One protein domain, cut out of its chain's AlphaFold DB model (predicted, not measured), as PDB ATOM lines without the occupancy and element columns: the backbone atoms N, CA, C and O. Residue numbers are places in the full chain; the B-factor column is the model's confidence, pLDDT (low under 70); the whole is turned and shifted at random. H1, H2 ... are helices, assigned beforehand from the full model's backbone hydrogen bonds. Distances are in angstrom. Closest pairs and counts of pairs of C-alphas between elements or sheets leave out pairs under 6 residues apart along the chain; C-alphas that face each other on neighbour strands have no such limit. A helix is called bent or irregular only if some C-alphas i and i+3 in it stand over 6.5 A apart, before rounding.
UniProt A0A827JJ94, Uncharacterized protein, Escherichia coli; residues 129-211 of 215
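Overview. This is residues 129 to 211 of the 215 residues of an uncharacterized protein of Escherichia coli (UniProt A0A827JJ94). A long helical hairpin, H1 and H2 side by side, has a third helix, H3, held away from it on an extended link, so that the three make an open, loose frame. H1 runs well past the end of H2, and its residues 129 to 138 stick out free; H3, within the free residues 194 to 211, touches neither of the other two. The printed part has 83 residues with three named helices, in the order H1, H2, H3, and no named strand; the class is all helix. The whole is loose, with a radius of gyration of the C-alphas of 15.9 A, and elongated, spanning 50 by 29 by 18 A.

Along the chain. H1 covers residues 129 to 158 and measures 43.2 A from its first C-alpha, at (158.990, 218.447, 165.409), to its last. H2 covers residues 166 to 185, 29.5 A long, beginning at C-alpha 166, at (144.238, 219.831, 207.747). H3 covers residues 196 to 210, 21.2 A long, and ends at C-alpha 210, at (173.862, 217.995, 213.936).

Arrangement. H1 and H2 form a helical hairpin and touch, with 18 pairs of C-alphas within 8 A. Their closest C-alphas, those of Ala 150 and Thr 173, are 5.2 A apart. They run opposite ways at a shallow tilt of 4 degrees. H3 is apart from H1 and from H2. Every O i to N i+4 pair is within hydrogen-bond range in H1 and H3, and 13 of 16 are in H2. H2 is neither bent nor irregular, but only just: C-alphas 177 and 180 are 6.0 A apart.

Size, cuts and confidence. The two C-alphas farthest apart, those of Ala 129 and Lys 211, are 53.0 A apart. The printed part has no cut. Both links are short: 7 residues between H1 and H2, and 10 between H2 and H3. The mean pLDDT of the printed part is 83.2, and residues 186 to 195 are under 70.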
ATOM      1  N   ALA A 129     159.825 219.552 164.943       85.19
ATOM      2  CA  ALA A 129     158.990 218.447 165.409       85.19
ATOM      3  C   ALA A 129     159.587 217.805 166.669       85.19
ATOM      4  O   ALA A 129     158.854 217.537 167.625       85.19
ATOM      5  N   THR A 130     160.909 217.608 166.699       84.44
ATOM      6  CA  THR A 130     161.610 217.120 167.896       84.44
ATOM      7  C   THR A 130     161.538 218.129 169.038       84.44
ATOM      8  O   THR A 130     161.243 217.743 170.166       84.44
ATOM      9  N   ASP A 131     161.730 219.418 168.768       81.25
ATOM     10  CA  ASP A 131     161.670 220.481 169.771       81.25
ATOM     11  C   ASP A 131     160.268 220.604 170.374       81.25
ATOM     12  O   ASP A 131     160.128 220.685 171.596       81.25
ATOM     13  N   ALA A 132     159.224 220.540 169.542       84.44
ATOM     14  CA  ALA A 132     157.838 220.527 169.999       84.44
ATOM     15  C   ALA A 132     157.535 219.293 170.863       84.44
ATOM     16  O   ALA A 132     156.948 219.424 171.938       84.44
ATOM     17  N   PHE A 133     157.985 218.107 170.439       82.56
ATOM     18  CA  PHE A 133     157.828 216.877 171.215       82.56
ATOM     19  C   PHE A 133     158.561 216.951 172.564       82.56
ATOM     20  O   PHE A 133     157.989 216.630 173.602       82.56
ATOM     21  N   LEU A 134     159.810 217.427 172.582       77.62
ATOM     22  CA  LEU A 134     160.584 217.598 173.813       77.62
ATOM     23  C   LEU A 134     159.958 218.635 174.748       77.62
ATOM     24  O   LEU A 134     159.961 218.432 175.962       77.62
ATOM     25  N   ALA A 135     159.439 219.742 174.214       81.38
ATOM     26  CA  ALA A 135     158.739 220.750 175.004       81.38
ATOM     27  C   ALA A 135     157.501 220.157 175.685       81.38
ATOM     28  O   ALA A 135     157.294 220.375 176.879       81.38
ATOM     29  N   GLU A 136     156.731 219.350 174.956       83.75
ATOM     30  CA  GLU A 136     155.566 218.663 175.496       83.75
ATOM     31  C   GLU A 136     155.939 217.651 176.584       83.75
ATOM     32  O   GLU A 136     155.413 217.737 177.691       83.75
ATOM     33  N   VAL A 137     156.885 216.744 176.316       80.25
ATOM     34  CA  VAL A 137     157.336 215.743 177.300       80.25
ATOM     35  C   VAL A 137     157.866 216.422 178.562       80.25
ATOM     36  O   VAL A 137     157.592 215.984 179.678       80.25
ATOM     37  N   ARG A 138     158.597 217.534 178.419       79.44
ATOM     38  CA  ARG A 138     159.057 218.328 179.567       79.44
ATOM     39  C   ARG A 138     157.888 218.945 180.334       79.44
ATOM     40  O   ARG A 138     157.934 218.965 181.562       79.44
ATOM     41  N   ALA A 139     156.866 219.455 179.650       80.56
ATOM     42  CA  ALA A 139     155.673 219.998 180.294       80.56
ATOM     43  C   ALA A 139     154.887 218.909 181.047       80.56
ATOM     44  O   ALA A 139     154.479 219.124 182.189       80.56
ATOM     45  N   GLU A 140     154.740 217.723 180.456       80.00
ATOM     46  CA  GLU A 140     154.115 216.563 181.093       80.00
ATOM     47  C   GLU A 140     154.898 216.109 182.328       80.00
ATOM     48  O   GLU A 140     154.339 216.066 183.423       80.00
ATOM     49  N   ALA A 141     156.211 215.904 182.203       77.50
ATOM     50  CA  ALA A 141     157.071 215.515 183.319       77.50
ATOM     51  C   ALA A 141     157.032 216.528 184.480       77.50
ATOM     52  O   ALA A 141     157.030 216.142 185.650       77.50
ATOM     53  N   ARG A 142     156.950 217.835 184.186       81.81
ATOM     54  CA  ARG A 142     156.749 218.875 185.214       81.81
ATOM     55  C   ARG A 142     155.408 218.706 185.929       81.81
ATOM     56  O   ARG A 142     155.361 218.735 187.158       81.81
ATOM     57  N   ASN A 143     154.329 218.495 185.176       82.94
ATOM     58  CA  ASN A 143     152.998 218.269 185.740       82.94
ATOM     59  C   ASN A 143     152.944 217.004 186.608       82.94
ATOM     60  O   ASN A 143     152.331 217.020 187.681       82.94
ATOM     61  N   GLU A 144     153.601 215.927 186.176       79.75
ATOM     62  CA  GLU A 144     153.742 214.691 186.945       79.75
ATOM     63  C   GLU A 144     154.552 214.902 188.226       79.75
ATOM     64  O   GLU A 144     154.108 214.491 189.297       79.75
ATOM     65  N   GLY A 145     155.686 215.604 188.158       82.69
ATOM     66  CA  GLY A 145     156.501 215.938 189.330       82.69
ATOM     67  C   GLY A 145     155.735 216.757 190.375       82.69
ATOM     68  O   GLY A 145     155.806 216.468 191.575       82.69
ATOM     69  N   ILE A 146     154.927 217.727 189.934       85.38
ATOM     70  CA  ILE A 146     154.039 218.507 190.809       85.38
ATOM     71  C   ILE A 146     152.986 217.609 191.468       85.38
ATOM     72  O   ILE A 146     152.815 217.641 192.689       85.38
ATOM     73  N   ASN A 147     152.302 216.776 190.677       80.31
ATOM     74  CA  ASN A 147     151.308 215.826 191.182       80.31
ATOM     75  C   ASN A 147     151.906 214.867 192.207       80.31
ATOM     76  O   ASN A 147     151.311 214.627 193.261       80.31
ATOM     77  N   TYR A 148     153.080 214.327 191.901       81.94
ATOM     78  CA  TYR A 148     153.803 213.422 192.776       81.94
ATOM     79  C   TYR A 148     154.139 214.107 194.104       81.94
ATOM     80  O   TYR A 148     153.853 213.558 195.166       81.94
ATOM     81  N   THR A 149     154.657 215.336 194.063       87.31
ATOM     82  CA  THR A 149     155.008 216.110 195.263       87.31
ATOM     83  C   THR A 149     153.782 216.395 196.135       87.31
ATOM     84  O   THR A 149     153.797 216.100 197.332       87.31
ATOM     85  N   ALA A 150     152.687 216.878 195.538       85.31
ATOM     86  CA  ALA A 150     151.419 217.102 196.233       85.31
ATOM     87  C   ALA A 150     150.870 215.807 196.861       85.31
ATOM     88  O   ALA A 150     150.447 215.793 198.018       85.31
ATOM     89  N   SER A 151     150.945 214.690 196.131       79.88
ATOM     90  CA  SER A 151     150.495 213.377 196.609       79.88
ATOM     91  C   SER A 151     151.343 212.863 197.772       79.88
ATOM     92  O   SER A 151     150.805 212.323 198.739       79.88
ATOM     93  N   ARG A 152     152.669 213.050 197.723       88.44
ATOM     94  CA  ARG A 152     153.584 212.660 198.808       88.44
ATOM     95  C   ARG A 152     153.345 213.488 200.066       88.44
ATOM     96  O   ARG A 152     153.330 212.912 201.151       88.44
ATOM     97  N   LEU A 153     153.092 214.791 199.926       88.12
ATOM     98  CA  LEU A 153     152.715 215.660 201.044       88.12
ATOM     99  C   LEU A 153     151.412 215.186 201.705       88.12
ATOM    100  O   LEU A 153     151.364 215.001 202.922       88.12
ATOM    101  N   ALA A 154     150.376 214.931 200.901       79.50
ATOM    102  CA  ALA A 154     149.094 214.437 201.397       79.50
ATOM    103  C   ALA A 154     149.234 213.077 202.103       79.50
ATOM    104  O   ALA A 154     148.681 212.874 203.184       79.50
ATOM    105  N   ALA A 155     150.019 212.156 201.535       82.19
ATOM    106  CA  ALA A 155     150.301 210.863 202.152       82.19
ATOM    107  C   ALA A 155     151.048 211.015 203.489       82.19
ATOM    108  O   ALA A 155     150.678 210.377 204.473       82.19
ATOM    109  N   ALA A 156     152.063 211.882 203.553       85.44
ATOM    110  CA  ALA A 156     152.815 212.135 204.779       85.44
ATOM    111  C   ALA A 156     151.915 212.664 205.909       85.44
ATOM    112  O   ALA A 156     152.036 212.216 207.050       85.44
ATOM    113  N   PHE A 157     150.967 213.550 205.591       87.44
ATOM    114  CA  PHE A 157     149.955 214.004 206.544       87.44
ATOM    115  C   PHE A 157     149.016 212.875 206.989       87.44
ATOM    116  O   PHE A 157     148.866 212.649 208.188       87.44
ATOM    117  N   ASN A 158     148.444 212.116 206.049       81.62
ATOM    118  CA  ASN A 158     147.508 211.028 206.361       81.62
ATOM    119  C   ASN A 158     148.130 209.922 207.229       81.62
ATOM    120  O   ASN A 158     147.427 209.283 208.009       81.62
ATOM    121  N   HIS A 159     149.442 209.705 207.117       94.75
ATOM    122  CA  HIS A 159     150.183 208.743 207.935       94.75
ATOM    123  C   HIS A 159     150.772 209.339 209.227       94.75
ATOM    124  O   HIS A 159     151.469 208.636 209.954       94.75
ATOM    125  N   GLY A 160     150.489 210.608 209.538       90.50
ATOM    126  CA  GLY A 160     150.884 211.244 210.797       90.50
ATOM    127  C   GLY A 160     152.338 211.724 210.862       90.50
ATOM    128  O   GLY A 160     152.802 212.084 211.939       90.50
ATOM    129  N   PHE A 161     153.062 211.776 209.738       90.25
ATOM    130  CA  PHE A 161     154.425 212.328 209.691       90.25
ATOM    131  C   PHE A 161     154.451 213.861 209.784       90.25
ATOM    132  O   PHE A 161     155.495 214.444 210.067       90.25
ATOM    133  N   ILE A 162     153.314 214.522 209.541       91.75
ATOM    134  CA  ILE A 162     153.176 215.980 209.578       91.75
ATOM    135  C   ILE A 162     152.196 216.363 210.684       91.75
ATOM    136  O   ILE A 162     151.000 216.101 210.583       91.75
ATOM    137  N   ASN A 163     152.697 217.043 211.715       92.81
ATOM    138  CA  ASN A 163     151.890 217.544 212.826       92.81
ATOM    139  C   ASN A 163     151.393 218.979 212.556       92.81
ATOM    140  O   ASN A 163     151.831 219.939 213.194       92.81
ATOM    141  N   LYS A 164     150.530 219.133 211.546       95.06
ATOM    142  CA  LYS A 164     149.903 220.408 211.146       95.06
ATOM    143  C   LYS A 164     148.393 220.248 211.014       95.06
ATOM    144  O   LYS A 164     147.885 219.133 210.998       95.06
ATOM    145  N   SER A 165     147.660 221.355 210.938       95.00
ATOM    146  CA  SER A 165     146.215 221.286 210.713       95.00
ATOM    147  C   SER A 165     145.892 220.846 209.279       95.00
ATOM    148  O   SER A 165     146.631 221.152 208.342       95.00
ATOM    149  N   LEU A 166     144.739 220.189 209.083       93.31
ATOM    150  CA  LEU A 166     144.238 219.831 207.747       93.31
ATOM    151  C   LEU A 166     144.186 221.051 206.813       93.31
ATOM    152  O   LEU A 166     144.466 220.930 205.626       93.31
ATOM    153  N   ARG A 167     143.848 222.228 207.358       94.94
ATOM    154  CA  ARG A 167     143.774 223.479 206.600       94.94
ATOM    155  C   ARG A 167     145.139 223.907 206.068       94.94
ATOM    156  O   ARG A 167     145.248 224.184 204.884       94.94
ATOM    157  N   GLU A 168     146.171 223.903 206.911       94.88
ATOM    158  CA  GLU A 168     147.530 224.247 206.476       94.88
ATOM    159  C   GLU A 168     148.036 223.276 205.404       94.88
ATOM    160  O   GLU A 168     148.566 223.705 204.383       94.88
ATOM    161  N   VAL A 169     147.835 221.966 205.590       93.06
ATOM    162  CA  VAL A 169     148.265 220.965 204.598       93.06
ATOM    163  C   VAL A 169     147.490 221.106 203.289       93.06
ATOM    164  O   VAL A 169     148.084 220.985 202.217       93.06
ATOM    165  N   PHE A 170     146.189 221.397 203.353       92.38
ATOM    166  CA  PHE A 170     145.374 221.686 202.175       92.38
ATOM    167  C   PHE A 170     145.893 222.911 201.419       92.38
ATOM    168  O   PHE A 170     146.081 222.832 200.206       92.38
ATOM    169  N   ASP A 171     146.168 224.010 202.124       96.50
ATOM    170  CA  ASP A 171     146.659 225.248 201.517       96.50
ATOM    171  C   ASP A 171     148.020 225.024 200.831       96.50
ATOM    172  O   ASP A 171     148.191 225.421 199.678       96.50
ATOM    173  N   VAL A 172     148.954 224.295 201.462       94.25
ATOM    174  CA  VAL A 172     150.252 223.949 200.843       94.25
ATOM    175  C   VAL A 172     150.085 222.991 199.660       94.25
ATOM    176  O   VAL A 172     150.708 223.186 198.622       94.25
ATOM    177  N   THR A 173     149.229 221.974 199.770       91.25
ATOM    178  CA  THR A 173     148.965 221.037 198.660       91.25
ATOM    179  C   THR A 173     148.380 221.776 197.459       91.25
ATOM    180  O   THR A 173     148.792 221.549 196.323       91.25
ATOM    181  N   ARG A 174     147.447 222.702 197.705       94.62
ATOM    182  CA  ARG A 174     146.866 223.558 196.670       94.62
ATOM    183  C   ARG A 174     147.909 224.487 196.055       94.62
ATOM    184  O   ARG A 174     147.918 224.615 194.838       94.62
ATOM    185  N   MET A 175     148.777 225.087 196.868       94.19
ATOM    186  CA  MET A 175     149.886 225.927 196.402       94.19
ATOM    187  C   MET A 175     150.860 225.141 195.510       94.19
ATOM    188  O   MET A 175     151.292 225.633 194.478       94.19
ATOM    189  N   ILE A 176     151.173 223.888 195.854       91.06
ATOM    190  CA  ILE A 176     151.997 223.024 194.993       91.06
ATOM    191  C   ILE A 176     151.278 222.754 193.666       91.06
ATOM    192  O   ILE A 176     151.890 222.830 192.607       91.06
ATOM    193  N   LEU A 177     149.976 222.457 193.699       90.62
ATOM    194  CA  LEU A 177     149.198 222.185 192.487       90.62
ATOM    195  C   LEU A 177     149.004 223.424 191.596       90.62
ATOM    196  O   LEU A 177     148.932 223.256 190.378       90.62
ATOM    197  N   SER A 178     148.943 224.638 192.159       89.69
ATOM    198  CA  SER A 178     148.827 225.880 191.375       89.69
ATOM    199  C   SER A 178     150.076 226.180 190.548       89.69
ATOM    200  O   SER A 178     149.962 226.825 189.510       89.69
ATOM    201  N   ALA A 179     151.232 225.612 190.911       87.44
ATOM    202  CA  ALA A 179     152.457 225.722 190.121       87.44
ATOM    203  C   ALA A 179     152.297 225.204 188.676       87.44
ATOM    204  O   ALA A 179     153.054 225.591 187.792       87.44
ATOM    205  N   LYS A 180     151.298 224.356 188.391       86.19
ATOM    206  CA  LYS A 180     150.989 223.935 187.013       86.19
ATOM    207  C   LYS A 180     150.513 225.091 186.141       86.19
ATOM    208  O   LYS A 180     150.906 225.184 184.984       86.19
ATOM    209  N   GLU A 181     149.655 225.948 186.690       85.19
ATOM    210  CA  GLU A 181     149.142 227.125 185.985       85.19
ATOM    211  C   GLU A 181     150.255 228.163 185.807       85.19
ATOM    212  O   GLU A 181     150.352 228.786 184.754       85.19
ATOM    213  N   GLU A 182     151.140 228.297 186.797       82.75
ATOM    214  CA  GLU A 182     152.326 229.156 186.714       82.75
ATOM    215  C   GLU A 182     153.275 228.678 185.603       82.75
ATOM    216  O   GLU A 182     153.633 229.452 184.719       82.75
ATOM    217  N   LEU A 183     153.597 227.380 185.562       78.75
ATOM    218  CA  LEU A 183     154.485 226.803 184.547       78.75
ATOM    219  C   LEU A 183     153.900 226.804 183.133       78.75
ATOM    220  O   LEU A 183     154.660 226.877 182.171       78.75
ATOM    221  N   ALA A 184     152.579 226.692 182.992       78.44
ATOM    222  CA  ALA A 184     151.919 226.747 181.690       78.44
ATOM    223  C   ALA A 184     151.968 228.150 181.067       78.44
ATOM    224  O   ALA A 184     151.930 228.277 179.845       78.44
ATOM    225  N   ASN A 185     152.050 229.190 181.901       74.06
ATOM    226  CA  ASN A 185     152.083 230.584 181.466       74.06
ATOM    227  C   ASN A 185     153.500 231.160 181.385       74.06
ATOM    228  O   ASN A 185     153.644 232.299 180.942       74.06
ATOM    229  N   GLU A 186     154.529 230.412 181.792       67.19
ATOM    230  CA  GLU A 186     155.892 230.925 181.824       67.19
ATOM    231  C   GLU A 186     156.587 230.784 180.455       67.19
ATOM    232  O   GLU A 186     156.857 229.664 180.006       67.19
ATOM    233  N   PRO A 187     156.943 231.899 179.791       58.12
ATOM    234  CA  PRO A 187     157.594 231.862 178.486       58.12
ATOM    235  C   PRO A 187     159.108 231.597 178.561       58.12
ATOM    236  O   PRO A 187     159.728 231.354 177.527       58.12
ATOM    237  N   HIS A 188     159.716 231.632 179.754       57.66
ATOM    238  CA  HIS A 188     161.157 231.459 179.957       57.66
ATOM    239  C   HIS A 188     161.471 230.284 180.900       57.66
ATOM    240  O   HIS A 188     160.628 229.861 181.690       57.66
ATOM    241  N   PRO A 189     162.691 229.718 180.850       57.41
ATOM    242  CA  PRO A 189     163.123 228.739 181.842       57.41
ATOM    243  C   PRO A 189     163.079 229.353 183.252       57.41
ATOM    244  O   PRO A 189     163.777 230.330 183.511       57.41
ATOM    245  N   ILE A 190     162.268 228.789 184.153       60.47
ATOM    246  CA  ILE A 190     162.207 229.233 185.553       60.47
ATOM    247  C   ILE A 190     163.504 228.852 186.264       60.47
ATOM    248  O   ILE A 190     163.827 227.668 186.392       60.47
ATOM    249  N   ASP A 191     164.212 229.866 186.756       54.53
ATOM    250  CA  ASP A 191     165.309 229.706 187.705       54.53
ATOM    251  C   ASP A 191     164.761 229.156 189.038       54.53
ATOM    252  O   ASP A 191     163.797 229.688 189.588       54.53
ATOM    253  N   GLY A 192     165.324 228.042 189.523       58.12
ATOM    254  CA  GLY A 192     164.871 227.340 190.739       58.12
ATOM    255  C   GLY A 192     164.302 225.926 190.543       58.12
ATOM    256  O   GLY A 192     164.193 225.177 191.512       58.12
ATOM    257  N   LEU A 193     164.017 225.495 189.307       63.47
ATOM    258  CA  LEU A 193     163.676 224.090 189.008       63.47
ATOM    259  C   LEU A 193     164.903 223.158 188.960       63.47
ATOM    260  O   LEU A 193     164.745 221.948 188.813       63.47
ATOM    261  N   SER A 194     166.115 223.708 189.081       68.06
ATOM    262  CA  SER A 194     167.382 222.961 189.097       68.06
ATOM    263  C   SER A 194     167.553 222.077 190.335       68.06
ATOM    264  O   SER A 194     168.425 221.216 190.345       68.06
ATOM    265  N   GLY A 195     166.731 222.276 191.373       67.75
ATOM    266  CA  GLY A 195     166.851 221.573 192.651       67.75
ATOM    267  C   GLY A 195     167.850 222.212 193.619       67.75
ATOM    268  O   GLY A 195     167.828 221.868 194.796       67.75
ATOM    269  N   GLU A 196     168.635 223.205 193.186       78.75
ATOM    270  CA  GLU A 196     169.676 223.857 194.001       78.75
ATOM    271  C   GLU A 196     169.135 224.419 195.326       78.75
ATOM    272  O   GLU A 196     169.762 224.288 196.376       78.75
ATOM    273  N   TYR A 197     167.929 224.998 195.310       76.56
ATOM    274  CA  TYR A 197     167.280 225.470 196.535       76.56
ATOM    275  C   TYR A 197     166.939 224.322 197.498       76.56
ATOM    276  O   TYR A 197     167.124 224.450 198.712       76.56
ATOM    277  N   ALA A 198     166.444 223.198 196.969       77.50
ATOM    278  CA  ALA A 198     166.112 222.028 197.774       77.50
ATOM    279  C   ALA A 198     167.378 221.390 198.362       77.50
ATOM    280  O   ALA A 198     167.400 221.073 199.548       77.50
ATOM    281  N   GLU A 199     168.446 221.270 197.571       83.81
ATOM    282  CA  GLU A 199     169.743 220.754 198.016       83.81
ATOM    283  C   GLU A 199     170.340 221.617 199.128       83.81
ATOM    284  O   GLU A 199     170.661 221.105 200.201       83.81
ATOM    285  N   LYS A 200     170.375 222.941 198.938       87.06
ATOM    286  CA  LYS A 200     170.849 223.872 199.966       87.06
ATOM    287  C   LYS A 200     170.017 223.792 201.249       87.06
ATOM    288  O   LYS A 200     170.566 223.778 202.348       87.06
ATOM    289  N   SER A 201     168.693 223.693 201.125       84.00
ATOM    290  CA  SER A 201     167.806 223.544 202.286       84.00
ATOM    291  C   SER A 201     168.083 222.243 203.049       84.00
ATOM    292  O   SER A 201     168.121 222.244 204.279       84.00
ATOM    293  N   LEU A 202     168.324 221.134 202.338       86.12
ATOM    294  CA  LEU A 202     168.683 219.851 202.951       86.12
ATOM    295  C   LEU A 202     170.010 219.934 203.713       86.12
ATOM    296  O   LEU A 202     170.105 219.402 204.821       86.12
ATOM    297  N   GLU A 203     171.015 220.611 203.154       91.06
ATOM    298  CA  GLU A 203     172.295 220.851 203.828       91.06
ATOM    299  C   GLU A 203     172.111 221.655 205.122       91.06
ATOM    300  O   GLU A 203     172.609 221.254 206.180       91.06
ATOM    301  N   GLU A 204     171.339 222.744 205.061       92.31
ATOM    302  CA  GLU A 204     171.031 223.591 206.217       92.31
ATOM    303  C   GLU A 204     170.292 222.806 207.313       92.31
ATOM    304  O   GLU A 204     170.659 222.876 208.490       92.31
ATOM    305  N   TRP A 205     169.282 222.007 206.953       91.88
ATOM    306  CA  TRP A 205     168.552 221.171 207.911       91.88
ATOM    307  C   TRP A 205     169.442 220.087 208.523       91.88
ATOM    308  O   TRP A 205     169.407 219.872 209.738       91.88
ATOM    309  N   ALA A 206     170.285 219.433 207.722       89.75
ATOM    310  CA  ALA A 206     171.233 218.439 208.216       89.75
ATOM    311  C   ALA A 206     172.237 219.048 209.211       89.75
ATOM    312  O   ALA A 206     172.629 218.403 210.190       89.75
ATOM    313  N   GLU A 207     172.652 220.296 208.994       92.06
ATOM    314  CA  GLU A 207     173.507 221.022 209.929       92.06
ATOM    315  C   GLU A 207     172.773 221.391 211.228       92.06
ATOM    316  O   GLU A 207     173.334 221.214 212.314       92.06
ATOM    317  N   GLN A 208     171.514 221.835 211.149       88.50
ATOM    318  CA  GLN A 208     170.689 222.123 212.330       88.50
ATOM    319  C   GLN A 208     170.476 220.880 213.203       88.50
ATOM    320  O   GLN A 208     170.632 220.952 214.425       88.50
ATOM    321  N   ILE A 209     170.206 219.724 212.587       87.94
ATOM    322  CA  ILE A 209     170.071 218.443 213.296       87.94
ATOM    323  C   ILE A 209     171.382 218.086 214.012       87.94
ATOM    324  O   ILE A 209     171.370 217.709 215.183       87.94
ATOM    325  N   ARG A 210     172.534 218.271 213.354       87.00
ATOM    326  CA  ARG A 210     173.862 217.995 213.936       87.00
ATOM    327  C   ARG A 210     174.195 218.895 215.130       87.00
ATOM    328  O   ARG A 210     174.921 218.475 216.025       87.00
ATOM    329  N   LYS A 211     173.669 220.122 215.142       87.88
ATOM    330  CA  LYS A 211     173.821 221.096 216.235       87.88
ATOM    331  C   LYS A 211     172.804 220.900 217.371       87.88
ATOM    332  O   LYS A 211     172.846 221.658 218.335       87.88
TER     333      LYS A 211